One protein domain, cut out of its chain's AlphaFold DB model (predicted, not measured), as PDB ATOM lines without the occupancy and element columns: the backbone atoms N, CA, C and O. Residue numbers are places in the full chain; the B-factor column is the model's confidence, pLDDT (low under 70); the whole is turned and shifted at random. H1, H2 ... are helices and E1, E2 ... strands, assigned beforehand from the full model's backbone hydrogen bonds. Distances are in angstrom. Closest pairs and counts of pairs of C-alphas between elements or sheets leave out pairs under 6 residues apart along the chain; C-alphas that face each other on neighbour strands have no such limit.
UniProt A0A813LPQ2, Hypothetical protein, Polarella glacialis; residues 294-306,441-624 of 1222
ATOM      1  N   ARG A 294      57.957 -16.309  36.117       77.56
ATOM      2  CA  ARG A 294      57.487 -16.498  37.504       77.56
ATOM      3  C   ARG A 294      56.064 -15.975  37.721       77.56
ATOM      4  O   ARG A 294      55.281 -16.638  38.393       77.56
ATOM      5  N   GLU A 295      55.711 -14.827  37.148       79.50
ATOM      6  CA  GLU A 295      54.338 -14.298  37.214       79.50
ATOM      7  C   GLU A 295      53.388 -15.175  36.403       79.50
ATOM      8  O   GLU A 295      52.333 -15.562  36.896       79.50
ATOM      9  N   ALA A 296      53.807 -15.570  35.198       83.12
ATOM     10  CA  ALA A 296      53.009 -16.410  34.320       83.12
ATOM     11  C   ALA A 296      52.639 -17.754  34.969       83.12
ATOM     12  O   ALA A 296      51.468 -18.128  34.964       83.12
ATOM     13  N   ILE A 297      53.601 -18.460  35.582       85.31
ATOM     14  CA  ILE A 297      53.309 -19.726  36.276       85.31
ATOM     15  C   ILE A 297      52.467 -19.503  37.548       85.31
ATOM     16  O   ILE A 297      51.559 -20.289  37.811       85.31
ATOM     17  N   ARG A 298      52.691 -18.407  38.292       81.62
ATOM     18  CA  ARG A 298      51.875 -18.020  39.461       81.62
ATOM     19  C   ARG A 298      50.412 -17.769  39.071       81.62
ATOM     20  O   ARG A 298      49.512 -18.221  39.777       81.62
ATOM     21  N   GLU A 299      50.160 -17.088  37.957       80.12
ATOM     22  CA  GLU A 299      48.797 -16.811  37.493       80.12
ATOM     23  C   GLU A 299      48.116 -18.065  36.908       80.12
ATOM     24  O   GLU A 299      46.966 -18.343  37.237       80.12
ATOM     25  N   LEU A 300      48.830 -18.887  36.122       83.06
ATOM     26  CA  LEU A 300      48.302 -20.151  35.568       83.06
ATOM     27  C   LEU A 300      47.896 -21.159  36.650       83.06
ATOM     28  O   LEU A 300      46.894 -21.857  36.492       83.06
ATOM     29  N   LEU A 301      48.659 -21.227  37.744       83.12
ATOM     30  CA  LEU A 301      48.351 -22.066  38.905       83.12
ATOM     31  C   LEU A 301      47.226 -21.491  39.790       83.12
ATOM     32  O   LEU A 301      46.853 -22.122  40.776       83.12
ATOM     33  N   GLY A 302      46.671 -20.323  39.444       62.69
ATOM     34  CA  GLY A 302      45.579 -19.678  40.177       62.69
ATOM     35  C   GLY A 302      46.014 -18.974  41.463       62.69
ATOM     36  O   GLY A 302      45.170 -18.656  42.297       62.69
ATOM     37  N   SER A 303      47.313 -18.714  41.652       41.94
ATOM     38  CA  SER A 303      47.847 -18.090  42.871       41.94
ATOM     39  C   SER A 303      47.704 -16.560  42.900       41.94
ATOM     40  O   SER A 303      48.664 -15.831  43.138       41.94
ATOM     41  N   SER A 304      46.455 -16.097  42.793       29.62
ATOM     42  CA  SER A 304      45.926 -15.021  43.644       29.62
ATOM     43  C   SER A 304      45.349 -15.616  44.942       29.62
ATOM     44  O   SER A 304      44.236 -15.296  45.354       29.62
ATOM     45  N   TYR A 305      46.117 -16.503  45.591       28.80
ATOM     46  CA  TYR A 305      45.788 -17.127  46.879       28.80
ATOM     47  C   TYR A 305      46.071 -16.173  48.056       28.80
ATOM     48  O   TYR A 305      46.760 -16.504  49.013       28.80
ATOM     49  N   GLY A 306      45.509 -14.965  47.971       24.91
ATOM     50  CA  GLY A 306      45.382 -14.018  49.079       24.91
ATOM     51  C   GLY A 306      44.113 -14.301  49.880       24.91
ATOM     52  O   GLY A 306      43.201 -13.483  49.894       24.91
ATOM     53  N   MET A 441      28.590 -29.020  25.630       53.41
ATOM     54  CA  MET A 441      29.137 -27.726  25.212       53.41
ATOM     55  C   MET A 441      30.182 -27.930  24.113       53.41
ATOM     56  O   MET A 441      30.931 -28.909  24.142       53.41
ATOM     57  N   GLY A 442      30.262 -26.986  23.173       54.22
ATOM     58  CA  GLY A 442      31.379 -26.915  22.230       54.22
ATOM     59  C   GLY A 442      32.713 -26.741  22.963       54.22
ATOM     60  O   GLY A 442      32.772 -26.165  24.051       54.22
ATOM     61  N   SER A 443      33.792 -27.248  22.372       64.50
ATOM     62  CA  SER A 443      35.161 -27.077  22.888       64.50
ATOM     63  C   SER A 443      36.052 -26.450  21.813       64.50
ATOM     64  O   SER A 443      35.568 -26.158  20.723       64.50
ATOM     65  N   GLY A 444      37.348 -26.248  22.080       65.31
ATOM     66  CA  GLY A 444      38.277 -25.643  21.110       65.31
ATOM     67  C   GLY A 444      38.231 -26.262  19.714       65.31
ATOM     68  O   GLY A 444      38.284 -25.550  18.717       65.31
ATOM     69  N   SER A 445      38.021 -27.580  19.641       70.06
ATOM     70  CA  SER A 445      37.915 -28.294  18.369       70.06
ATOM     71  C   SER A 445      36.655 -27.978  17.559       70.06
ATOM     72  O   SER A 445      36.629 -28.252  16.368       70.06
ATOM     73  N   SER A 446      35.600 -27.438  18.181       72.38
ATOM     74  CA  SER A 446      34.400 -27.004  17.454       72.38
ATOM     75  C   SER A 446      34.723 -25.840  16.517       72.38
ATOM     76  O   SER A 446      34.191 -25.786  15.417       72.38
ATOM     77  N   TRP A 447      35.647 -24.954  16.909       76.06
ATOM     78  CA  TRP A 447      36.121 -23.876  16.040       76.06
ATOM     79  C   TRP A 447      36.994 -24.387  14.893       76.06
ATOM     80  O   TRP A 447      36.911 -23.852  13.798       76.06
ATOM     81  N   SER A 448      37.806 -25.429  15.105       74.12
ATOM     82  CA  SER A 448      38.661 -25.994  14.047       74.12
ATOM     83  C   SER A 448      37.917 -26.835  13.003       74.12
ATOM     84  O   SER A 448      38.555 -27.277  12.055       74.12
ATOM     85  N   SER A 449      36.616 -27.086  13.183       71.75
ATOM     86  CA  SER A 449      35.783 -27.862  12.251       71.75
ATOM     87  C   SER A 449      34.831 -27.006  11.406       71.75
ATOM     88  O   SER A 449      34.157 -27.548  10.537       71.75
ATOM     89  N   LEU A 450      34.770 -25.689  11.625       74.50
ATOM     90  CA  LEU A 450      34.015 -24.792  10.747       74.50
ATOM     91  C   LEU A 450      34.805 -24.559   9.450       74.50
ATOM     92  O   LEU A 450      36.014 -24.332   9.509       74.50
ATOM     93  N   GLU A 451      34.123 -24.547   8.308       75.56
ATOM     94  CA  GLU A 451      34.694 -24.096   7.036       75.56
ATOM     95  C   GLU A 451      34.153 -22.697   6.711       75.56
ATOM     96  O   GLU A 451      33.047 -22.331   7.114       75.56
ATOM     97  N   VAL A 452      34.931 -21.894   5.987       80.38
ATOM     98  CA  VAL A 452      34.490 -20.629   5.389       80.38
ATOM     99  C   VAL A 452      35.028 -20.576   3.964       80.38
ATOM    100  O   VAL A 452      36.214 -20.824   3.745       80.38
ATOM    101  N   ALA A 453      34.165 -20.263   2.995       78.25
ATOM    102  CA  ALA A 453      34.564 -20.178   1.595       78.25
ATOM    103  C   ALA A 453      35.628 -19.088   1.372       78.25
ATOM    104  O   ALA A 453      35.721 -18.110   2.123       78.25
ATOM    105  N   GLU A 454      36.447 -19.247   0.333       78.44
ATOM    106  CA  GLU A 454      37.435 -18.235  -0.032       78.44
ATOM    107  C   GLU A 454      36.740 -16.925  -0.447       78.44
ATOM    108  O   GLU A 454      35.767 -16.928  -1.196       78.44
ATOM    109  N   GLY A 455      37.199 -15.802   0.114       78.06
ATOM    110  CA  GLY A 455      36.558 -14.487  -0.015       78.06
ATOM    111  C   GLY A 455      35.438 -14.185   0.997       78.06
ATOM    112  O   GLY A 455      35.280 -13.024   1.378       78.06
ATOM    113  N   ASP A 456      34.711 -15.190   1.500       81.94
ATOM    114  CA  ASP A 456      33.570 -14.984   2.408       81.94
ATOM    115  C   ASP A 456      33.999 -14.533   3.813       81.94
ATOM    116  O   ASP A 456      34.911 -15.100   4.418       81.94
ATOM    117  N   GLN A 457      33.308 -13.540   4.378       85.50
ATOM    118  CA  GLN A 457      33.566 -13.020   5.727       85.50
ATOM    119  C   GLN A 457      32.659 -13.677   6.774       85.50
ATOM    120  O   GLN A 457      31.452 -13.761   6.570       85.50
ATOM    121  N   LEU A 458      33.207 -14.077   7.925       84.44
ATOM    122  CA  LEU A 458      32.430 -14.638   9.038       84.44
ATOM    123  C   LEU A 458      32.030 -13.547  10.045       84.44
ATOM    124  O   LEU A 458      32.880 -12.988  10.737       84.44
ATOM    125  N   TRP A 459      30.730 -13.284  10.162       80.44
ATOM    126  CA  TRP A 459      30.147 -12.353  11.130       80.44
ATOM    127  C   TRP A 459      29.638 -13.098  12.361       80.44
ATOM    128  O   TRP A 459      29.064 -14.182  12.243       80.44
ATOM    129  N   ILE A 460      29.838 -12.518  13.547       80.25
ATOM    130  CA  ILE A 460      29.480 -13.133  14.831       80.25
ATOM    131  C   ILE A 460      28.834 -12.086  15.745       80.25
ATOM    132  O   ILE A 460      29.315 -10.959  15.831       80.25
ATOM    133  N   ALA A 461      27.764 -12.465  16.445       75.12
ATOM    134  CA  ALA A 461      27.120 -11.664  17.489       75.12
ATOM    135  C   ALA A 461      27.048 -12.445  18.814       75.12
ATOM    136  O   ALA A 461      26.959 -13.679  18.823       75.12
ATOM    137  N   GLN A 462      27.069 -11.727  19.940       73.62
ATOM    138  CA  GLN A 462      26.987 -12.303  21.290       73.62
ATOM    139  C   GLN A 462      25.936 -11.576  22.138       73.62
ATOM    140  O   GLN A 462      25.668 -10.389  21.955       73.62
ATOM    141  N   LEU A 463      25.339 -12.293  23.090       64.75
ATOM    142  CA  LEU A 463      24.443 -11.726  24.100       64.75
ATOM    143  C   LEU A 463      24.563 -12.524  25.399       64.75
ATOM    144  O   LEU A 463      24.637 -13.756  25.366       64.75
ATOM    145  N   ARG A 464      24.557 -11.845  26.550       61.06
ATOM    146  CA  ARG A 464      24.693 -12.487  27.861       61.06
ATOM    147  C   ARG A 464      23.412 -12.346  28.671       61.06
ATOM    148  O   ARG A 464      22.869 -11.260  28.841       61.06
ATOM    149  N   VAL A 465      22.937 -13.454  29.224       51.28
ATOM    150  CA  VAL A 465      21.801 -13.468  30.158       51.28
ATOM    151  C   VAL A 465      22.289 -13.909  31.548       51.28
ATOM    152  O   VAL A 465      23.358 -14.506  31.680       51.28
ATOM    153  N   VAL A 466      21.536 -13.487  32.569       52.69
ATOM    154  CA  VAL A 466      21.755 -13.515  34.034       52.69
ATOM    155  C   VAL A 466      22.650 -14.670  34.575       52.69
ATOM    156  O   VAL A 466      22.549 -15.803  34.110       52.69
ATOM    157  N   PRO A 467      23.553 -14.407  35.553       47.31
ATOM    158  CA  PRO A 467      24.748 -15.231  35.779       47.31
ATOM    159  C   PRO A 467      24.592 -16.448  36.718       47.31
ATOM    160  O   PRO A 467      23.540 -16.735  37.280       47.31
ATOM    161  N   MET A 468      25.723 -17.143  36.879       45.25
ATOM    162  CA  MET A 468      25.929 -18.424  37.563       45.25
ATOM    163  C   MET A 468      25.373 -18.521  38.996       45.25
ATOM    164  O   MET A 468      25.568 -17.631  39.824       45.25
ATOM    165  N   GLY A 469      24.832 -19.699  39.310       46.72
ATOM    166  CA  GLY A 469      24.705 -20.235  40.668       46.72
ATOM    167  C   GLY A 469      25.269 -21.662  40.734       46.72
ATOM    168  O   GLY A 469      25.927 -22.113  39.796       46.72
ATOM    169  N   TRP A 470      24.991 -22.393  41.819       57.38
ATOM    170  CA  TRP A 470      25.365 -23.811  41.942       57.38
ATOM    171  C   TRP A 470      24.790 -24.656  40.793       57.38
ATOM    172  O   TRP A 470      23.851 -24.240  40.118       57.38
ATOM    173  N   SER A 471      25.348 -25.854  40.591       62.91
ATOM    174  CA  SER A 471      25.109 -26.750  39.442       62.91
ATOM    175  C   SER A 471      23.692 -26.785  38.841       62.91
ATOM    176  O   SER A 471      23.581 -26.841  37.621       62.91
ATOM    177  N   TRP A 472      22.624 -26.691  39.642       70.62
ATOM    178  CA  TRP A 472      21.242 -26.626  39.143       70.62
ATOM    179  C   TRP A 472      20.824 -25.297  38.551       70.62
ATOM    180  O   TRP A 472      20.289 -25.276  37.446       70.62
ATOM    181  N   ALA A 473      21.139 -24.189  39.218       66.50
ATOM    182  CA  ALA A 473      20.970 -22.870  38.627       66.50
ATOM    183  C   ALA A 473      21.809 -22.741  37.344       66.50
ATOM    184  O   ALA A 473      21.326 -22.203  36.353       66.50
ATOM    185  N   MET A 474      23.022 -23.311  37.319       66.69
ATOM    186  CA  MET A 474      23.853 -23.334  36.112       66.69
ATOM    187  C   MET A 474      23.253 -24.199  34.991       66.69
ATOM    188  O   MET A 474      23.278 -23.783  33.837       66.69
ATOM    189  N   TRP A 475      22.698 -25.376  35.305       72.69
ATOM    190  CA  TRP A 475      22.073 -26.262  34.315       72.69
ATOM    191  C   TRP A 475      20.805 -25.642  33.718       72.69
ATOM    192  O   TRP A 475      20.674 -25.572  32.497       72.69
ATOM    193  N   ILE A 476      19.918 -25.122  34.573       69.94
ATOM    194  CA  ILE A 476      18.683 -24.429  34.178       69.94
ATOM    195  C   ILE A 476      19.018 -23.201  33.319       69.94
ATOM    196  O   ILE A 476      18.456 -23.047  32.234       69.94
ATOM    197  N   ALA A 477      19.979 -22.373  33.750       66.81
ATOM    198  CA  ALA A 477      20.438 -21.227  32.969       66.81
ATOM    199  C   ALA A 477      20.984 -21.663  31.603       66.81
ATOM    200  O   ALA A 477      20.537 -21.146  30.588       66.81
ATOM    201  N   GLN A 478      21.874 -22.663  31.533       67.31
ATOM    202  CA  GLN A 478      22.439 -23.104  30.252       67.31
ATOM    203  C   GLN A 478      21.396 -23.665  29.272       67.31
ATOM    204  O   GLN A 478      21.556 -23.487  28.066       67.31
ATOM    205  N   ARG A 479      20.308 -24.291  29.746       68.12
ATOM    206  CA  ARG A 479      19.210 -24.722  28.858       68.12
ATOM    207  C   ARG A 479      18.375 -23.547  28.351       68.12
ATOM    208  O   ARG A 479      18.119 -23.470  27.152       68.12
ATOM    209  N   ALA A 480      18.057 -22.575  29.208       61.50
ATOM    210  CA  ALA A 480      17.465 -21.306  28.765       61.50
ATOM    211  C   ALA A 480      18.403 -20.511  27.823       61.50
ATOM    212  O   ALA A 480      17.950 -19.714  27.002       61.50
ATOM    213  N   HIS A 481      19.718 -20.739  27.916       58.88
ATOM    214  CA  HIS A 481      20.770 -20.054  27.158       58.88
ATOM    215  C   HIS A 481      21.274 -20.827  25.920       58.88
ATOM    216  O   HIS A 481      22.214 -20.359  25.278       58.88
ATOM    217  N   GLN A 482      20.662 -21.955  25.521       53.53
ATOM    218  CA  GLN A 482      21.164 -22.853  24.452       53.53
ATOM    219  C   GLN A 482      21.251 -22.216  23.034       53.53
ATOM    220  O   GLN A 482      21.579 -22.890  22.061       53.53
ATOM    221  N   PHE A 483      20.975 -20.915  22.902       50.44
ATOM    222  CA  PHE A 483      20.940 -20.140  21.656       50.44
ATOM    223  C   PHE A 483      21.911 -18.932  21.657       50.44
ATOM    224  O   PHE A 483      21.741 -18.015  20.860       50.44
ATOM    225  N   GLN A 484      22.902 -18.887  22.564       50.78
ATOM    226  CA  GLN A 484      23.716 -17.683  22.850       50.78
ATOM    227  C   GLN A 484      24.859 -17.333  21.872       50.78
ATOM    228  O   GLN A 484      25.517 -16.313  22.077       50.78
ATOM    229  N   ALA A 485      25.101 -18.114  20.816       50.41
ATOM    230  CA  ALA A 485      26.097 -17.788  19.791       50.41
ATOM    231  C   ALA A 485      25.458 -17.805  18.397       50.41
ATOM    232  O   ALA A 485      24.927 -18.831  17.968       50.41
ATOM    233  N   LEU A 486      25.526 -16.670  17.700       67.00
ATOM    234  CA  LEU A 486      25.009 -16.493  16.345       67.00
ATOM    235  C   LEU A 486      26.170 -16.126  15.424       67.00
ATOM    236  O   LEU A 486      26.896 -15.170  15.696       67.00
ATOM    237  N   LEU A 487      26.354 -16.912  14.366       72.25
ATOM    238  CA  LEU A 487      27.443 -16.781  13.400       72.25
ATOM    239  C   LEU A 487      26.944 -17.106  11.989       72.25
ATOM    240  O   LEU A 487      26.035 -17.925  11.838       72.25
ATOM    241  N   GLY A 488      27.526 -16.473  10.972       77.31
ATOM    242  CA  GLY A 488      27.177 -16.682   9.564       77.31
ATOM    243  C   GLY A 488      27.888 -15.698   8.631       77.31
ATOM    244  O   GLY A 488      28.561 -14.779   9.092       77.31
ATOM    245  N   THR A 489      27.748 -15.876   7.316       81.25
ATOM    246  CA  THR A 489      28.429 -15.028   6.316       81.25
ATOM    247  C   THR A 489      27.693 -13.732   5.975       81.25
ATOM    248  O   THR A 489      28.297 -12.791   5.467       81.25
ATOM    249  N   ASN A 490      26.403 -13.630   6.307       82.25
ATOM    250  CA  ASN A 490      25.625 -12.403   6.149       82.25
ATOM    251  C   ASN A 490      25.460 -11.667   7.493       82.25
ATOM    252  O   ASN A 490      24.883 -12.200   8.444       82.25
ATOM    253  N   ARG A 491      25.935 -10.417   7.550       85.81
ATOM    254  CA  ARG A 491      25.907  -9.571   8.751       85.81
ATOM    255  C   ARG A 491      24.488  -9.261   9.214       85.81
ATOM    256  O   ARG A 491      24.196  -9.335  10.407       85.81
ATOM    257  N   GLU A 492      23.612  -8.910   8.280       82.00
ATOM    258  CA  GLU A 492      22.257  -8.434   8.550       82.00
ATOM    259  C   GLU A 492      21.394  -9.542   9.165       82.00
ATOM    260  O   GLU A 492      20.656  -9.281  10.113       82.00
ATOM    261  N   LEU A 493      21.529 -10.787   8.696       77.00
ATOM    262  CA  LEU A 493      20.845 -11.959   9.248       77.00
ATOM    263  C   LEU A 493      21.364 -12.322  10.647       77.00
ATOM    264  O   LEU A 493      20.557 -12.588  11.539       77.00
ATOM    265  N   VAL A 494      22.685 -12.279  10.877       76.94
ATOM    266  CA  VAL A 494      23.275 -12.496  12.215       76.94
ATOM    267  C   VAL A 494      22.771 -11.435  13.205       76.94
ATOM    268  O   VAL A 494      22.361 -11.771  14.321       76.94
ATOM    269  N   GLN A 495      22.713 -10.170  12.779       82.12
ATOM    270  CA  GLN A 495      22.183  -9.064  13.576       82.12
ATOM    271  C   GLN A 495      20.684  -9.229  13.873       82.12
ATOM    272  O   GLN A 495      20.277  -9.189  15.035       82.12
ATOM    273  N   GLN A 496      19.859  -9.486  12.851       78.38
ATOM    274  CA  GLN A 496      18.413  -9.689  13.002       78.38
ATOM    275  C   GLN A 496      18.087 -10.867  13.930       78.38
ATOM    276  O   GLN A 496      17.162 -10.774  14.741       78.38
ATOM    277  N   ALA A 497      18.862 -11.954  13.865       71.12
ATOM    278  CA  ALA A 497      18.726 -13.081  14.780       71.12
ATOM    279  C   ALA A 497      19.059 -12.687  16.234       71.12
ATOM    280  O   ALA A 497      18.320 -13.064  17.150       71.12
ATOM    281  N   LYS A 498      20.111 -11.877  16.453       79.88
ATOM    282  CA  LYS A 498      20.483 -11.359  17.784       79.88
ATOM    283  C   LYS A 498      19.384 -10.453  18.340       79.88
ATOM    284  O   LYS A 498      18.913 -10.680  19.453       79.88
ATOM    285  N   ASP A 499      18.917  -9.478  17.563       80.56
ATOM    286  CA  ASP A 499      17.857  -8.553  17.983       80.56
ATOM    287  C   ASP A 499      16.517  -9.271  18.223       80.56
ATOM    288  O   ASP A 499      15.811  -8.964  19.187       80.56
ATOM    289  N   GLY A 500      16.191 -10.290  17.422       74.12
ATOM    290  CA  GLY A 500      15.035 -11.162  17.641       74.12
ATOM    291  C   GLY A 500      15.111 -11.940  18.961       74.12
ATOM    292  O   GLY A 500      14.130 -11.981  19.712       74.12
ATOM    293  N   ALA A 501      16.281 -12.506  19.283       70.12
ATOM    294  CA  ALA A 501      16.520 -13.202  20.547       70.12
ATOM    295  C   ALA A 501      16.423 -12.249  21.751       70.12
ATOM    296  O   ALA A 501      15.676 -12.526  22.693       70.12
ATOM    297  N   VAL A 502      17.097 -11.093  21.696       74.12
ATOM    298  CA  VAL A 502      17.040 -10.046  22.733       74.12
ATOM    299  C   VAL A 502      15.601  -9.568  22.952       74.12
ATOM    300  O   VAL A 502      15.135  -9.510  24.092       74.12
ATOM    301  N   LYS A 503      14.854  -9.292  21.874       76.69
ATOM    302  CA  LYS A 503      13.443  -8.884  21.938       76.69
ATOM    303  C   LYS A 503      12.573  -9.944  22.616       76.69
ATOM    304  O   LYS A 503      11.738  -9.587  23.446       76.69
ATOM    305  N   ARG A 504      12.769 -11.236  22.314       69.44
ATOM    306  CA  ARG A 504      12.016 -12.326  22.959       69.44
ATOM    307  C   ARG A 504      12.374 -12.476  24.438       69.44
ATOM    308  O   ARG A 504      11.464 -12.634  25.243       69.44
ATOM    309  N   LEU A 505      13.655 -12.391  24.802       70.19
ATOM    310  CA  LEU A 505      14.114 -12.468  26.195       70.19
ATOM    311  C   LEU A 505      13.526 -11.333  27.045       70.19
ATOM    312  O   LEU A 505      12.898 -11.595  28.072       70.19
ATOM    313  N   ARG A 506      13.632 -10.084  26.569       74.56
ATOM    314  CA  ARG A 506      13.048  -8.909  27.238       74.56
ATOM    315  C   ARG A 506      11.519  -9.012  27.344       74.56
ATOM    316  O   ARG A 506      10.966  -8.684  28.388       74.56
ATOM    317  N   ALA A 507      10.835  -9.535  26.321       67.81
ATOM    318  CA  ALA A 507       9.382  -9.753  26.345       67.81
ATOM    319  C   ALA A 507       8.916 -10.843  27.335       67.81
ATOM    320  O   ALA A 507       7.757 -10.832  27.737       67.81
ATOM    321  N   VAL A 508       9.803 -11.756  27.753       64.88
ATOM    322  CA  VAL A 508       9.552 -12.736  28.832       64.88
ATOM    323  C   VAL A 508      10.136 -12.246  30.176       64.88
ATOM    324  O   VAL A 508      10.246 -13.000  31.135       64.88
ATOM    325  N   GLY A 509      10.500 -10.963  30.283       63.78
ATOM    326  CA  GLY A 509      10.936 -10.333  31.536       63.78
ATOM    327  C   GLY A 509      12.399 -10.573  31.923       63.78
ATOM    328  O   GLY A 509      12.780 -10.262  33.050       63.78
ATOM    329  N   PHE A 510      13.236 -11.105  31.025       64.81
ATOM    330  CA  PHE A 510      14.665 -11.284  31.296       64.81
ATOM    331  C   PHE A 510      15.468 -10.009  31.021       64.81
ATOM    332  O   PHE A 510      15.336  -9.377  29.971       64.81
ATOM    333  N   LEU A 511      16.365  -9.677  31.952       63.06
ATOM    334  CA  LEU A 511      17.406  -8.677  31.737       63.06
ATOM    335  C   LEU A 511      18.541  -9.296  30.916       63.06
ATOM    336  O   LEU A 511      19.150 -10.288  31.325       63.06
ATOM    337  N   VAL A 512      18.817  -8.693  29.763       66.44
ATOM    338  CA  VAL A 512      19.985  -9.002  28.932       66.44
ATOM    339  C   VAL A 512      21.112  -8.030  29.301       66.44
ATOM    340  O   VAL A 512      20.873  -6.871  29.647       66.44
ATOM    341  N   HIS A 513      22.342  -8.524  29.276       63.16
ATOM    342  CA  HIS A 513      23.576  -7.795  29.541       63.16
ATOM    343  C   HIS A 513      24.576  -8.076  28.410       63.16
ATOM    344  O   HIS A 513      24.438  -9.078  27.713       63.16
ATOM    345  N   GLU A 514      25.598  -7.224  28.264       64.81
ATOM    346  CA  GLU A 514      26.748  -7.467  27.369       64.81
ATOM    347  C   GLU A 514      26.312  -7.939  25.963       64.81
ATOM    348  O   GLU A 514      26.625  -9.042  25.518       64.81
ATOM    349  N   GLU A 515      25.513  -7.104  25.292       75.25
ATOM    350  CA  GLU A 515      25.094  -7.315  23.904       75.25
ATOM    351  C   GLU A 515      26.205  -6.838  22.958       75.25
ATOM    352  O   GLU A 515      26.668  -5.702  23.064       75.25
ATOM    353  N   VAL A 516      26.631  -7.711  22.044       77.44
ATOM    354  CA  VAL A 516      27.640  -7.440  21.012       77.44
ATOM    355  C   VAL A 516      26.993  -7.664  19.649       77.44
ATOM    356  O   VAL A 516      26.594  -8.784  19.319       77.44
ATOM    357  N   ASP A 517      26.877  -6.585  18.879       86.25
ATOM    358  CA  ASP A 517      26.346  -6.593  17.515       86.25
ATOM    359  C   ASP A 517      27.278  -7.308  16.526       86.25
ATOM    360  O   ASP A 517      28.461  -7.517  16.797       86.25
ATOM    361  N   ALA A 518      26.738  -7.681  15.362       84.69
ATOM    362  CA  ALA A 518      27.420  -8.499  14.363       84.69
ATOM    363  C   ALA A 518      28.747  -7.868  13.887       84.69
ATOM    364  O   ALA A 518      28.757  -6.865  13.156       84.69
ATOM    365  N   CYS A 519      29.863  -8.494  14.277       88.31
ATOM    366  CA  CYS A 519      31.233  -8.042  14.035       88.31
ATOM    367  C   CYS A 519      32.120  -9.135  13.401       88.31
ATOM    368  O   CYS A 519      31.769 -10.314  13.391       88.31
ATOM    369  N   LEU A 520      33.284  -8.729  12.873       87.50
ATOM    370  CA  LEU A 520      34.282  -9.617  12.247       87.50
ATOM    371  C   LEU A 520      35.377 -10.103  13.205       87.50
ATOM    372  O   LEU A 520      36.188 -10.944  12.825       87.50
ATOM    373  N   GLN A 521      35.449  -9.571  14.425       88.50
ATOM    374  CA  GLN A 521      36.432  -9.993  15.418       88.50
ATOM    375  C   GLN A 521      35.773 -10.082  16.787       88.50
ATOM    376  O   GLN A 521      35.267  -9.087  17.304       88.50
ATOM    377  N   VAL A 522      35.807 -11.273  17.382       83.00
ATOM    378  CA  VAL A 522      35.236 -11.514  18.707       83.00
ATOM    379  C   VAL A 522      36.076 -12.517  19.489       83.00
ATOM    380  O   VAL A 522      36.648 -13.451  18.921       83.00
ATOM    381  N   ASP A 523      36.112 -12.344  20.806       80.88
ATOM    382  CA  ASP A 523      36.663 -13.340  21.715       80.88
ATOM    383  C   ASP A 523      35.550 -14.281  22.194       80.88
ATOM    384  O   ASP A 523      34.475 -13.847  22.614       80.88
ATOM    385  N   SER A 524      35.791 -15.592  22.140       73.94
ATOM    386  CA  SER A 524      34.845 -16.609  22.606       73.94
ATOM    387  C   SER A 524      35.564 -17.856  23.110       73.94
ATOM    388  O   SER A 524      36.526 -18.327  22.507       73.94
ATOM    389  N   LEU A 525      35.103 -18.401  24.241       69.50
ATOM    390  CA  LEU A 525      35.598 -19.652  24.840       69.50
ATOM    391  C   LEU A 525      37.134 -19.755  25.011       69.50
ATOM    392  O   LEU A 525      37.653 -20.862  25.061       69.50
ATOM    393  N   GLY A 526      37.864 -18.638  25.127       74.69
ATOM    394  CA  GLY A 526      39.332 -18.629  25.264       74.69
ATOM    395  C   GLY A 526      40.118 -18.392  23.967       74.69
ATOM    396  O   GLY A 526      41.351 -18.338  24.009       74.69
ATOM    397  N   TYR A 527      39.422 -18.203  22.845       84.25
ATOM    398  CA  TYR A 527      39.978 -17.938  21.518       84.25
ATOM    399  C   TYR A 527      39.583 -16.548  21.028       84.25
ATOM    400  O   TYR A 527      38.502 -16.062  21.359       84.25
ATOM    401  N   THR A 528      40.439 -15.957  20.204       87.88
ATOM    402  CA  THR A 528      40.100 -14.837  19.330       87.88
ATOM    403  C   THR A 528      39.747 -15.406  17.961       87.88
ATOM    404  O   THR A 528      40.505 -16.198  17.394       87.88
ATOM    405  N   ILE A 529      38.589 -15.015  17.436       87.25
ATOM    406  CA  ILE A 529      38.101 -15.410  16.115       87.25
ATOM    407  C   ILE A 529      38.176 -14.179  15.219       87.25
ATOM    408  O   ILE A 529      37.554 -13.162  15.525       87.25
ATOM    409  N   ASN A 530      38.933 -14.270  14.128       89.94
ATOM    410  CA  ASN A 530      39.006 -13.247  13.096       89.94
ATOM    411  C   ASN A 530      38.305 -13.761  11.831       89.94
ATOM    412  O   ASN A 530      38.831 -14.596  11.093       89.94
ATOM    413  N   GLY A 531      37.101 -13.252  11.591       85.69
ATOM    414  CA  GLY A 531      36.245 -13.616  10.470       85.69
ATOM    415  C   GLY A 531      36.596 -12.956   9.138       85.69
ATOM    416  O   GLY A 531      36.074 -13.393   8.114       85.69
ATOM    417  N   SER A 532      37.494 -11.960   9.101       87.00
ATOM    418  CA  SER A 532      38.030 -11.455   7.828       87.00
ATOM    419  C   SER A 532      39.185 -12.330   7.338       87.00
ATOM    420  O   SER A 532      39.163 -12.783   6.193       87.00
ATOM    421  N   THR A 533      40.137 -12.691   8.203       87.00
ATOM    422  CA  THR A 533      41.241 -13.604   7.842       87.00
ATOM    423  C   THR A 533      40.848 -15.080   7.869       87.00
ATOM    424  O   THR A 533      41.561 -15.901   7.299       87.00
ATOM    425  N   GLY A 534      39.715 -15.428   8.488       87.12
ATOM    426  CA  GLY A 534      39.295 -16.818   8.679       87.12
ATOM    427  C   GLY A 534      40.161 -17.561   9.700       87.12
ATOM    428  O   GLY A 534      40.206 -18.787   9.682       87.12
ATOM    429  N   ILE A 535      40.880 -16.844  10.571       88.94
ATOM    430  CA  ILE A 535      41.800 -17.432  11.551       88.94
ATOM    431  C   ILE A 535      41.140 -17.464  12.929       88.94
ATOM    432  O   ILE A 535      40.684 -16.444  13.446       88.94
ATOM    433  N   VAL A 536      41.169 -18.636  13.560       89.06
ATOM    434  CA  VAL A 536      40.902 -18.802  14.994       89.06
ATOM    435  C   VAL A 536      42.218 -19.123  15.688       89.06
ATOM    436  O   VAL A 536      42.953 -20.008  15.247       89.06
ATOM    437  N   ALA A 537      42.511 -18.435  16.789       89.88
ATOM    438  CA  ALA A 537      43.694 -18.678  17.610       89.88
ATOM    439  C   ALA A 537      43.368 -18.506  19.108       89.88
ATOM    440  O   ALA A 537      42.426 -17.793  19.452       89.88
ATOM    441  N   PRO A 538      44.121 -19.131  20.030       89.25
ATOM    442  CA  PRO A 538      44.104 -18.788  21.451       89.25
ATOM    443  C   PRO A 538      44.241 -17.275  21.680       89.25
ATOM    444  O   PRO A 538      45.053 -16.632  21.015       89.25
ATOM    445  N   GLN A 539      43.498 -16.707  22.639       87.00
ATOM    446  CA  GLN A 539      43.627 -15.283  22.987       87.00
ATOM    447  C   GLN A 539      45.103 -14.942  23.303       87.00
ATOM    448  O   GLN A 539      45.654 -15.550  24.231       87.00
ATOM    449  N   PRO A 540      45.751 -13.981  22.609       83.19
ATOM    450  CA  PRO A 540      47.212 -13.826  22.635       83.19
ATOM    451  C   PRO A 540      47.840 -13.702  24.029       83.19
ATOM    452  O   PRO A 540      48.858 -14.335  24.305       83.19
ATOM    453  N   LEU A 541      47.206 -12.960  24.946       82.19
ATOM    454  CA  LEU A 541      47.694 -12.796  26.322       82.19
ATOM    455  C   LEU A 541      47.649 -14.103  27.135       82.19
ATOM    456  O   LEU A 541      48.547 -14.364  27.935       82.19
ATOM    457  N   LYS A 542      46.639 -14.958  26.913       84.75
ATOM    458  CA  LYS A 542      46.557 -16.287  27.547       84.75
ATOM    459  C   LYS A 542      47.585 -17.244  26.949       84.75
ATOM    460  O   LYS A 542      48.235 -17.979  27.691       84.75
ATOM    461  N   ALA A 543      47.765 -17.188  25.628       86.12
ATOM    462  CA  ALA A 543      48.744 -17.989  24.907       86.12
ATOM    463  C   ALA A 543      50.174 -17.686  25.376       86.12
ATOM    464  O   ALA A 543      50.877 -18.597  25.809       86.12
ATOM    465  N   GLU A 544      50.592 -16.416  25.374       85.81
ATOM    466  CA  GLU A 544      51.949 -16.036  25.785       85.81
ATOM    467  C   GLU A 544      52.201 -16.301  27.274       85.81
ATOM    468  O   GLU A 544      53.286 -16.753  27.639       85.81
ATOM    469  N   ARG A 545      51.195 -16.116  28.142       87.12
ATOM    470  CA  ARG A 545      51.281 -16.547  29.544       87.12
ATOM    471  C   ARG A 545      51.569 -18.049  29.642       87.12
ATOM    472  O   ARG A 545      52.485 -18.446  30.361       87.12
ATOM    473  N   LEU A 546      50.844 -18.884  28.895       90.88
ATOM    474  CA  LEU A 546      51.078 -20.329  28.884       90.88
ATOM    475  C   LEU A 546      52.460 -20.694  28.313       90.88
ATOM    476  O   LEU A 546      53.158 -21.505  28.918       90.88
ATOM    477  N   VAL A 547      52.918 -20.032  27.242       90.56
ATOM    478  CA  VAL A 547      54.298 -20.157  26.728       90.56
ATOM    479  C   VAL A 547      55.317 -19.828  27.825       90.56
ATOM    480  O   VAL A 547      56.220 -20.623  28.082       90.56
ATOM    481  N   LYS A 548      55.167 -18.702  28.533       89.81
ATOM    482  CA  LYS A 548      56.073 -18.279  29.618       89.81
ATOM    483  C   LYS A 548      56.079 -19.252  30.808       89.81
ATOM    484  O   LYS A 548      57.144 -19.445  31.405       89.81
ATOM    485  N   GLY A 549      54.944 -19.885  31.120       91.44
ATOM    486  CA  GLY A 549      54.826 -20.955  32.121       91.44
ATOM    487  C   GLY A 549      55.466 -22.280  31.683       91.44
ATOM    488  O   GLY A 549      56.168 -22.919  32.464       91.44
ATOM    489  N   LEU A 550      55.326 -22.667  30.415       94.06
ATOM    490  CA  LEU A 550      56.008 -23.839  29.854       94.06
ATOM    491  C   LEU A 550      57.531 -23.623  29.766       94.06
ATOM    492  O   LEU A 550      58.306 -24.515  30.114       94.06
ATOM    493  N   VAL A 551      57.981 -22.406  29.441       92.50
ATOM    494  CA  VAL A 551      59.397 -22.008  29.536       92.50
ATOM    495  C   VAL A 551      59.913 -22.115  30.977       92.50
ATOM    496  O   VAL A 551      61.035 -22.587  31.161       92.50
ATOM    497  N   TYR A 552      59.114 -21.771  31.997       93.31
ATOM    498  CA  TYR A 552      59.478 -21.996  33.405       93.31
ATOM    499  C   TYR A 552      59.722 -23.486  33.688       93.31
ATOM    500  O   TYR A 552      60.786 -23.846  34.188       93.31
ATOM    501  N   ILE A 553      58.789 -24.359  33.292       95.44
ATOM    502  CA  ILE A 553      58.894 -25.820  33.465       95.44
ATOM    503  C   ILE A 553      60.115 -26.387  32.718       95.44
ATOM    504  O   ILE A 553      60.825 -27.243  33.247       95.44
ATOM    505  N   SER A 554      60.448 -25.854  31.537       95.19
ATOM    506  CA  SER A 554      61.618 -26.295  30.762       95.19
ATOM    507  C   SER A 554      62.980 -26.045  31.442       95.19
ATOM    508  O   SER A 554      63.987 -26.621  31.024       95.19
ATOM    509  N   ARG A 555      63.022 -25.223  32.505       94.19
ATOM    510  CA  ARG A 555      64.209 -24.968  33.349       94.19
ATOM    511  C   ARG A 555      64.358 -25.961  34.515       94.19
ATOM    512  O   ARG A 555      65.184 -25.752  35.397       94.19
ATOM    513  N   ARG A 556      63.564 -27.040  34.524       95.31
ATOM    514  CA  ARG A 556      63.544 -28.099  35.553       95.31
ATOM    515  C   ARG A 556      63.348 -27.589  37.000       95.31
ATOM    516  O   ARG A 556      64.162 -27.919  37.868       95.31
ATOM    517  N   PRO A 557      62.288 -26.803  37.286       94.25
ATOM    518  CA  PRO A 557      61.932 -26.405  38.648       94.25
ATOM    519  C   PRO A 557      61.491 -27.618  39.484       94.25
ATOM    520  O   PRO A 557      61.245 -28.702  38.953       94.25
ATOM    521  N   THR A 558      61.348 -27.430  40.795       95.06
ATOM    522  CA  THR A 558      60.680 -28.404  41.668       95.06
ATOM    523  C   THR A 558      59.174 -28.167  41.608       95.06
ATOM    524  O   THR A 558      58.714 -27.096  42.001       95.06
ATOM    525  N   MET A 559      58.405 -29.133  41.100       90.88
ATOM    526  CA  MET A 559      56.945 -29.035  40.958       90.88
ATOM    527  C   MET A 559      56.274 -30.381  41.239       90.88
ATOM    528  O   MET A 559      56.863 -31.439  41.029       90.88
ATOM    529  N   SER A 560      55.034 -30.322  41.718       92.88
ATOM    530  CA  SER A 560      54.133 -31.476  41.817       92.88
ATOM    531  C   SER A 560      53.442 -31.747  40.482       92.88
ATOM    532  O   SER A 560      53.218 -30.837  39.678       92.88
ATOM    533  N   GLY A 561      53.036 -32.991  40.255       90.56
ATOM    534  CA  GLY A 561      52.229 -33.363  39.101       90.56
ATOM    535  C   GLY A 561      50.857 -32.689  39.111       90.56
ATOM    536  O   GLY A 561      50.407 -32.297  38.051       90.56
ATOM    537  N   LYS A 562      50.251 -32.394  40.268       88.69
ATOM    538  CA  LYS A 562      49.028 -31.574  40.376       88.69
ATOM    539  C   LYS A 562      49.233 -30.153  39.829       88.69
ATOM    540  O   LYS A 562      48.374 -29.620  39.131       88.69
ATOM    541  N   GLN A 563      50.393 -29.539  40.083       90.38
ATOM    542  CA  GLN A 563      50.742 -28.248  39.472       90.38
ATOM    543  C   GLN A 563      50.963 -28.379  37.957       90.38
ATOM    544  O   GLN A 563      50.518 -27.516  37.200       90.38
ATOM    545  N   LEU A 564      51.608 -29.455  37.490       91.75
ATOM    546  CA  LEU A 564      51.743 -29.711  36.052       91.75
ATOM    547  C   LEU A 564      50.407 -30.064  35.385       91.75
ATOM    548  O   LEU A 564      50.216 -29.678  34.241       91.75
ATOM    549  N   GLU A 565      49.475 -30.712  36.079       91.62
ATOM    550  CA  GLU A 565      48.129 -31.030  35.600       91.62
ATOM    551  C   GLU A 565      47.307 -29.755  35.410       91.62
ATOM    552  O   GLU A 565      46.681 -29.591  34.367       91.62
ATOM    553  N   HIS A 566      47.372 -28.799  36.346       86.81
ATOM    554  CA  HIS A 566      46.757 -27.480  36.164       86.81
ATOM    555  C   HIS A 566      47.292 -26.781  34.896       86.81
ATOM    556  O   HIS A 566      46.512 -26.268  34.092       86.81
ATOM    557  N   VAL A 567      48.613 -26.793  34.670       90.12
ATOM    558  CA  VAL A 567      49.228 -26.209  33.460       90.12
ATOM    559  C   VAL A 567      48.855 -27.000  32.201       90.12
ATOM    560  O   VAL A 567      48.500 -26.405  31.186       90.12
ATOM    561  N   MET A 568      48.860 -28.330  32.275       91.31
ATOM    562  CA  MET A 568      48.438 -29.228  31.203       91.31
ATOM    563  C   MET A 568      46.950 -29.052  30.876       91.31
ATOM    564  O   MET A 568      46.580 -29.171  29.717       91.31
ATOM    565  N   GLY A 569      46.103 -28.682  31.838       85.69
ATOM    566  CA  GLY A 569      44.710 -28.299  31.610       85.69
ATOM    567  C   GLY A 569      44.584 -27.058  30.722       85.69
ATOM    568  O   GLY A 569      43.786 -27.059  29.784       85.69
ATOM    569  N   HIS A 570      45.427 -26.040  30.936       89.25
ATOM    570  CA  HIS A 570      45.522 -24.879  30.034       89.25
ATOM    571  C   HIS A 570      46.099 -25.261  28.659       89.25
ATOM    572  O   HIS A 570      45.610 -24.769  27.639       89.25
ATOM    573  N   CYS A 571      47.079 -26.176  28.603       90.50
ATOM    574  CA  CYS A 571      47.582 -26.740  27.341       90.50
ATOM    575  C   CYS A 571      46.477 -27.456  26.566       90.50
ATOM    576  O   CYS A 571      46.222 -27.100  25.422       90.50
ATOM    577  N   ILE A 572      45.786 -28.414  27.191       88.25
ATOM    578  CA  ILE A 572      44.677 -29.174  26.607       88.25
ATOM    579  C   ILE A 572      43.576 -28.226  26.143       88.25
ATOM    580  O   ILE A 572      43.079 -28.384  25.032       88.25
ATOM    581  N   HIS A 573      43.226 -27.216  26.947       85.00
ATOM    582  CA  HIS A 573      42.253 -26.204  26.555       85.00
ATOM    583  C   HIS A 573      42.642 -25.554  25.222       85.00
ATOM    584  O   HIS A 573      41.913 -25.705  24.246       85.00
ATOM    585  N   HIS A 574      43.800 -24.901  25.124       87.50
ATOM    586  CA  HIS A 574      44.179 -24.209  23.890       87.50
ATOM    587  C   HIS A 574      44.485 -25.166  22.725       87.50
ATOM    588  O   HIS A 574      44.019 -24.931  21.612       87.50
ATOM    589  N   MET A 575      45.184 -26.274  22.975       89.88
ATOM    590  CA  MET A 575      45.556 -27.276  21.967       89.88
ATOM    591  C   MET A 575      44.389 -28.164  21.513       89.88
ATOM    592  O   MET A 575      44.534 -28.887  20.537       89.88
ATOM    593  N   LEU A 576      43.189 -28.077  22.101       83.06
ATOM    594  CA  LEU A 576      41.994 -28.683  21.495       83.06
ATOM    595  C   LEU A 576      41.654 -28.092  20.113       83.06
ATOM    596  O   LEU A 576      40.954 -28.758  19.357       83.06
ATOM    597  N   LEU A 577      42.160 -26.898  19.778       83.38
ATOM    598  CA  LEU A 577      42.076 -26.281  18.445       83.38
ATOM    599  C   LEU A 577      43.026 -26.932  17.414       83.38
ATOM    600  O   LEU A 577      42.751 -26.901  16.216       83.38
ATOM    601  N   LYS A 578      44.134 -27.523  17.878       85.38
ATOM    602  CA  LYS A 578      45.104 -28.295  17.085       85.38
ATOM    603  C   LYS A 578      45.540 -29.529  17.867       85.38
ATOM    604  O   LYS A 578      46.579 -29.550  18.532       85.38
ATOM    605  N   ARG A 579      44.662 -30.540  17.842       81.69
ATOM    606  CA  ARG A 579      44.730 -31.742  18.691       81.69
ATOM    607  C   ARG A 579      45.990 -32.569  18.470       81.69
ATOM    608  O   ARG A 579      46.365 -33.337  19.349       81.69
ATOM    609  N   GLU A 580      46.645 -32.391  17.333       79.81
ATOM    610  CA  GLU A 580      47.915 -33.014  16.973       79.81
ATOM    611  C   GLU A 580      48.994 -32.666  18.019       79.81
ATOM    612  O   GLU A 580      49.791 -33.520  18.408       79.81
ATOM    613  N   LEU A 581      48.943 -31.446  18.572       84.62
ATOM    614  CA  LEU A 581      49.839 -30.961  19.628       84.62
ATOM    615  C   LEU A 581      49.643 -31.666  20.984       84.62
ATOM    616  O   LEU A 581      50.512 -31.582  21.846       84.62
ATOM    617  N   LEU A 582      48.536 -32.389  21.194       86.00
ATOM    618  CA  LEU A 582      48.303 -33.146  22.433       86.00
ATOM    619  C   LEU A 582      49.191 -34.399  22.535       86.00
ATOM    620  O   LEU A 582      49.352 -34.939  23.629       86.00
ATOM    621  N   SER A 583      49.796 -34.834  21.422       84.38
ATOM    622  CA  SER A 583      50.781 -35.926  21.377       84.38
ATOM    623  C   SER A 583      52.074 -35.623  22.152       84.38
ATOM    624  O   SER A 583      52.785 -36.546  22.541       84.38
ATOM    625  N   LEU A 584      52.357 -34.344  22.430       86.75
ATOM    626  CA  LEU A 584      53.606 -33.871  23.037       86.75
ATOM    627  C   LEU A 584      53.803 -34.249  24.513       86.75
ATOM    628  O   LEU A 584      54.890 -34.024  25.030       86.75
ATOM    629  N   PHE A 585      52.775 -34.736  25.212       91.12
ATOM    630  CA  PHE A 585      52.725 -34.750  26.684       91.12
ATOM    631  C   PHE A 585      52.926 -36.133  27.331       91.12
ATOM    632  O   PHE A 585      52.361 -36.400  28.394       91.12
ATOM    633  N   ARG A 586      53.691 -37.047  26.718       90.44
ATOM    634  CA  ARG A 586      53.847 -38.420  27.238       90.44
ATOM    635  C   ARG A 586      54.483 -38.430  28.632       90.44
ATOM    636  O   ARG A 586      53.878 -38.936  29.576       90.44
ATOM    637  N   ALA A 587      55.661 -37.832  28.773       92.00
ATOM    638  CA  ALA A 587      56.357 -37.714  30.044       92.00
ATOM    639  C   ALA A 587      55.618 -36.790  31.021       92.00
ATOM    640  O   ALA A 587      55.696 -37.024  32.224       92.00
ATOM    641  N   PHE A 588      54.872 -35.787  30.541       93.62
ATOM    642  CA  PHE A 588      53.914 -35.038  31.366       93.62
ATOM    643  C   PHE A 588      52.906 -35.984  32.032       93.62
ATOM    644  O   PHE A 588      52.807 -35.962  33.254       93.62
ATOM    645  N   TYR A 589      52.215 -36.853  31.284       93.44
ATOM    646  CA  TYR A 589      51.285 -37.827  31.873       93.44
ATOM    647  C   TYR A 589      51.987 -38.834  32.797       93.44
ATOM    648  O   TYR A 589      51.459 -39.129  33.868       93.44
ATOM    649  N   ASP A 590      53.179 -39.328  32.447       92.19
ATOM    650  CA  ASP A 590      53.926 -40.263  33.304       92.19
ATOM    651  C   ASP A 590      54.390 -39.610  34.618       92.19
ATOM    652  O   ASP A 590      54.250 -40.201  35.693       92.19
ATOM    653  N   PHE A 591      54.873 -38.364  34.564       94.25
ATOM    654  CA  PHE A 591      55.215 -37.568  35.745       94.25
ATOM    655  C   PHE A 591      53.968 -37.255  36.566       94.25
ATOM    656  O   PHE A 591      53.995 -37.394  37.784       94.25
ATOM    657  N   ILE A 592      52.860 -36.874  35.927       91.69
ATOM    658  CA  ILE A 592      51.587 -36.635  36.608       91.69
ATOM    659  C   ILE A 592      51.072 -37.933  37.241       91.69
ATOM    660  O   ILE A 592      50.545 -37.873  38.335       91.69
ATOM    661  N   SER A 593      51.287 -39.119  36.665       89.62
ATOM    662  CA  SER A 593      50.843 -40.375  37.289       89.62
ATOM    663  C   SER A 593      51.744 -40.855  38.435       89.62
ATOM    664  O   SER A 593      51.237 -41.412  39.407       89.62
ATOM    665  N   GLN A 594      53.067 -40.701  38.332       89.88
ATOM    666  CA  GLN A 594      54.023 -41.213  39.333       89.88
ATOM    667  C   GLN A 594      54.329 -40.185  40.431       89.88
ATOM    668  O   GLN A 594      54.562 -40.517  41.595       89.88
ATOM    669  N   CYS A 595      54.333 -38.917  40.039       90.81
ATOM    670  CA  CYS A 595      54.654 -37.744  40.833       90.81
ATOM    671  C   CYS A 595      53.534 -36.693  40.751       90.81
ATOM    672  O   CYS A 595      53.835 -35.516  40.925       90.81
ATOM    673  N   TYR A 596      52.253 -37.101  40.601       88.69
ATOM    674  CA  TYR A 596      51.047 -36.270  40.878       88.69
ATOM    675  C   TYR A 596      51.259 -35.401  42.121       88.69
ATOM    676  O   TYR A 596      50.842 -34.250  42.224       88.69
ATOM    677  N   ASP A 597      51.990 -36.000  43.050       84.50
ATOM    678  CA  ASP A 597      52.102 -35.559  44.402       84.50
ATOM    679  C   ASP A 597      53.396 -34.801  44.647       84.50
ATOM    680  O   ASP A 597      53.418 -33.577  44.683       84.50
ATOM    681  N   THR A 598      54.470 -35.558  44.859       80.25
ATOM    682  CA  THR A 598      55.716 -35.063  45.415       80.25
ATOM    683  C   THR A 598      56.223 -33.887  44.581       80.25
ATOM    684  O   THR A 598      56.467 -34.076  43.388       80.25
ATOM    685  N   PRO A 599      56.464 -32.704  45.174       88.50
ATOM    686  CA  PRO A 599      57.271 -31.682  44.533       88.50
ATOM    687  C   PRO A 599      58.673 -32.250  44.287       88.50
ATOM    688  O   PRO A 599      59.488 -32.352  45.203       88.50
ATOM    689  N   VAL A 600      58.945 -32.667  43.051       92.50
ATOM    690  CA  VAL A 600      60.248 -33.195  42.623       92.50
ATOM    691  C   VAL A 600      60.811 -32.322  41.519       92.50
ATOM    692  O   VAL A 600      60.083 -31.612  40.823       92.50
ATOM    693  N   LYS A 601      62.134 -32.365  41.351       96.81
ATOM    694  CA  LYS A 601      62.798 -31.682  40.244       96.81
ATOM    695  C   LYS A 601      62.291 -32.277  38.929       96.81
ATOM    696  O   LYS A 601      62.543 -33.451  38.652       96.81
ATOM    697  N   VAL A 602      61.590 -31.462  38.142       96.00
ATOM    698  CA  VAL A 602      60.967 -31.840  36.866       96.00
ATOM    699  C   VAL A 602      61.951 -32.652  36.010       96.00
ATOM    700  O   VAL A 602      63.132 -32.302  35.890       96.00
ATOM    701  N   TRP A 603      61.490 -33.784  35.473       97.50
ATOM    702  CA  TRP A 603      62.346 -34.727  34.745       97.50
ATOM    703  C   TRP A 603      62.914 -34.099  33.457       97.50
ATOM    704  O   TRP A 603      62.290 -33.195  32.895       97.50
ATOM    705  N   PRO A 604      64.075 -34.566  32.947       97.00
ATOM    706  CA  PRO A 604      64.632 -34.067  31.685       97.00
ATOM    707  C   PRO A 604      63.653 -34.208  30.511       97.00
ATOM    708  O   PRO A 604      63.529 -33.291  29.704       97.00
ATOM    709  N   SER A 605      62.910 -35.318  30.463       95.12
ATOM    710  CA  SER A 605      61.862 -35.594  29.474       95.12
ATOM    711  C   SER A 605      60.717 -34.580  29.541       95.12
ATOM    712  O   SER A 605      60.444 -33.912  28.551       95.12
ATOM    713  N   VAL A 606      60.127 -34.363  30.720       96.00
ATOM    714  CA  VAL A 606      59.075 -33.348  30.939       96.00
ATOM    715  C   VAL A 606      59.557 -31.941  30.570       96.00
ATOM    716  O   VAL A 606      58.817 -31.165  29.975       96.00
ATOM    717  N   ALA A 607      60.812 -31.594  30.869       94.88
ATOM    718  CA  ALA A 607      61.378 -30.303  30.480       94.88
ATOM    719  C   ALA A 607      61.619 -30.171  28.963       94.88
ATOM    720  O   ALA A 607      61.507 -29.063  28.429       94.88
ATOM    721  N   LYS A 608      61.904 -31.280  28.263       93.56
ATOM    722  CA  LYS A 608      61.974 -31.359  26.793       93.56
ATOM    723  C   LYS A 608      60.587 -31.147  26.179       93.56
ATOM    724  O   LYS A 608      60.427 -30.264  25.340       93.56
ATOM    725  N   GLU A 609      59.577 -31.857  26.680       95.19
ATOM    726  CA  GLU A 609      58.172 -31.708  26.274       95.19
ATOM    727  C   GLU A 609      57.633 -30.301  26.552       95.19
ATOM    728  O   GLU A 609      56.993 -29.707  25.689       95.19
ATOM    729  N   ALA A 610      57.961 -29.703  27.701       94.00
ATOM    730  CA  ALA A 610      57.570 -28.332  28.024       94.00
ATOM    731  C   ALA A 610      58.193 -27.314  27.054       94.00
ATOM    732  O   ALA A 610      57.536 -26.352  26.660       94.00
ATOM    733  N   ARG A 611      59.445 -27.538  26.630       91.12
ATOM    734  CA  ARG A 611      60.122 -26.708  25.622       91.12
ATOM    735  C   ARG A 611      59.456 -26.846  24.251       91.12
ATOM    736  O   ARG A 611      59.176 -25.832  23.619       91.12
ATOM    737  N   TRP A 612      59.139 -28.071  23.825       90.94
ATOM    738  CA  TRP A 612      58.396 -28.328  22.588       90.94
ATOM    739  C   TRP A 612      57.002 -27.693  22.610       90.94
ATOM    740  O   TRP A 612      56.646 -26.975  21.678       90.94
ATOM    741  N   ALA A 613      56.243 -27.878  23.692       90.75
ATOM    742  CA  ALA A 613      54.919 -27.290  23.865       90.75
ATOM    743  C   ALA A 613      54.964 -25.752  23.868       90.75
ATOM    744  O   ALA A 613      54.120 -25.128  23.230       90.75
ATOM    745  N   ALA A 614      55.963 -25.131  24.507       89.56
ATOM    746  CA  ALA A 614      56.149 -23.677  24.483       89.56
ATOM    747  C   ALA A 614      56.380 -23.136  23.060       89.56
ATOM    748  O   ALA A 614      55.817 -22.103  22.696       89.56
ATOM    749  N   SER A 615      57.182 -23.832  22.249       84.25
ATOM    750  CA  SER A 615      57.433 -23.458  20.852       84.25
ATOM    751  C   SER A 615      56.214 -23.698  19.959       84.25
ATOM    752  O   SER A 615      55.815 -22.811  19.210       84.25
ATOM    753  N   LEU A 616      55.593 -24.877  20.049       85.62
ATOM    754  CA  LEU A 616      54.518 -25.301  19.147       85.62
ATOM    755  C   LEU A 616      53.158 -24.672  19.480       85.62
ATOM    756  O   LEU A 616      52.339 -24.495  18.582       85.62
ATOM    757  N   LEU A 617      52.927 -24.235  20.724       86.44
ATOM    758  CA  LEU A 617      51.730 -23.467  21.089       86.44
ATOM    759  C   LEU A 617      51.616 -22.152  20.296       86.44
ATOM    760  O   LEU A 617      50.504 -21.711  20.020       86.44
ATOM    761  N   ARG A 618      52.738 -21.563  19.852       80.69
ATOM    762  CA  ARG A 618      52.743 -20.378  18.972       80.69
ATOM    763  C   ARG A 618      52.252 -20.666  17.550       80.69
ATOM    764  O   ARG A 618      51.869 -19.739  16.849       80.69
ATOM    765  N   LEU A 619      52.221 -21.937  17.144       81.06
ATOM    766  CA  LEU A 619      51.641 -22.394  15.878       81.06
ATOM    767  C   LEU A 619      50.192 -22.887  16.037       81.06
ATOM    768  O   LEU A 619      49.557 -23.230  15.040       81.06
ATOM    769  N   CYS A 620      49.644 -22.903  17.259       87.88
ATOM    770  CA  CYS A 620      48.289 -23.369  17.548       87.88
ATOM    771  C   CYS A 620      47.236 -22.377  17.025       87.88
ATOM    772  O   CYS A 620      46.764 -21.501  17.746       87.88
ATOM    773  N   HIS A 621      46.862 -22.521  15.758       88.44
ATOM    774  CA  HIS A 621      45.780 -21.787  15.111       88.44
ATOM    775  C   HIS A 621      45.018 -22.723  14.166       88.44
ATOM    776  O   HIS A 621      45.582 -23.687  13.639       88.44
ATOM    777  N   SER A 622      43.748 -22.417  13.909       87.50
ATOM    778  CA  SER A 622      43.033 -22.953  12.752       87.50
ATOM    779  C   SER A 622      42.820 -21.844  11.725       87.50
ATOM    780  O   SER A 622      42.610 -20.691  12.091       87.50
ATOM    781  N   ASN A 623      42.870 -22.200  10.446       87.81
ATOM    782  CA  ASN A 623      42.381 -21.363   9.358       87.81
ATOM    783  C   ASN A 623      41.176 -22.105   8.770       87.81
ATOM    784  O   ASN A 623      41.332 -23.240   8.321       87.81
ATOM    785  N   LEU A 624      40.004 -21.475   8.826       84.62
ATOM    786  CA  LEU A 624      38.716 -22.031   8.399       84.62
ATOM    787  C   LEU A 624      38.588 -22.105   6.867       84.62
ATOM    788  O   LEU A 624      37.649 -22.707   6.362       84.62
TER     789      LEU A 624
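This is residues 294 to 306 and 441 to 624 of the 1222 residues of the protein "Hypothetical protein" of Polarella glacialis (UniProt A0A813LPQ2). Two lobes are joined by a small bridge of three strands: one lobe is the sheet E2, E1, E3 with the long helix H4 over one face, and the other is a cluster of helices built on the bundle H5, H6 and H9, with H1, H7 and H8 packed on it. The bridge is the meander E4, E5, E6, each strand the antiparallel neighbour of the one before, and residues 470 to 476, mostly in H3, stick out at the sheet's lobe. The printed part has 197 residues with nine named helices and six named strands, in the order H1 H2 E1 H3 E2 H4 E3 E4 E5 E6 H5 H6 H7 H8 H9. The class is mixed, helices and strands, and both sheets are antiparallel, with orders E2 - E1 - E3 and E4 - E5 - E6. The whole is only just loose, close to compact, with a radius of gyration of the C-alphas of 19.9 A and spans of 59 by 43 by 25 A.

In the larger sheet E1 is residues 459 to 465, 20.8 A long, E2 is residues 485 to 488, and E3 is residues 512 to 519, 18.7 A long. H4, residues 491 to 507, is 24.1 A long and begins at C-alpha 491 (25.907, -9.571, 8.751). H3 is residues 471 to 480, 14.2 A long. The smaller sheet has E4, residues 521 to 524, E5, residues 527 to 530, and E6, residues 535 to 538. H5, residues 540 to 553, is 19.9 A long, and H6, residues 561 to 575, is 19.4 A long. H7 is residues 579 to 584, and H8 is residues 586 to 595, 13.6 A long. H9, residues 604 to 619, is 23.6 A long and ends at C-alpha 619 (51.641, -22.394, 15.878). H1, residues 294 to 300, begins at C-alpha 294 (57.487, -16.498, 37.504); H2 is residues 444 to 447.

E1 is the inner strand between E2 and E3; N 462 and O 516 are 3.0 A apart across E1 and E3, and N 461 and O 486 are 2.9 A apart across E2 and E1. H4 is on this sheet at a height over the sheet of 8.7 A, over E1 and along the strands, at 2 degrees to E1 on the local plane. E2, H4 and E3 form a split strand-helix-strand unit, two strands running the same way with E1 between them, and its crossover is right-handed. H3 is not on the sheet. E3 and E4 meet only through their link. E4 and E5 form a hairpin, with N 524 and O 527 2.9 A apart, as do E5 and E6, with N 528 and O 537 2.8 A apart. H2 only grazes this sheet. H5 and H9 touch at a shallow tilt of 16 degrees, opposite ways, the closest C-alphas being those of Val 547 and Ala 614, 4.6 A apart. H6 is the hub, touching five helices. It forms a helical hairpin with H5, which touches H6 with its residues 543 to 549 alone; the closest C-alphas, those of Leu 546 and His 570, are 7.3 A apart. H6 and H8 touch at a shallow tilt of 28 degrees, with the C-alphas of Gly 561 and Ile 592 closest at 4.2 A. H7 touches H9, with the C-alphas of Leu 584 and Glu 609 closest at 6.0 A. H1 touches H5 at a steep tilt of 63 degrees, with the C-alphas of Ile 297 and Gly 549 closest at 4.6 A. Every O i to N i+4 pair is within hydrogen-bond range in H1, H3, H4, H5, H6 and H8; H9 has 10 of 12, H7 has 0 of 2 but 3 of 3 O i to N i+3 pairs, and H2 is too short for an O i to N i+4 pair.

The two farthest C-alphas, of Ala 507 and Pro 604, are 60.6 A apart. Residues 307 to 440 are not printed, and C-alphas 306 and 441 are 32.0 A apart across the cut. Of the links that are printed whole, H2 to E1 is long, with 11 residues. The mean pLDDT of the printed part is 79.6, and 41 residues are under 70, among them residues 302 to 306, 463 to 471 and 476 to 486.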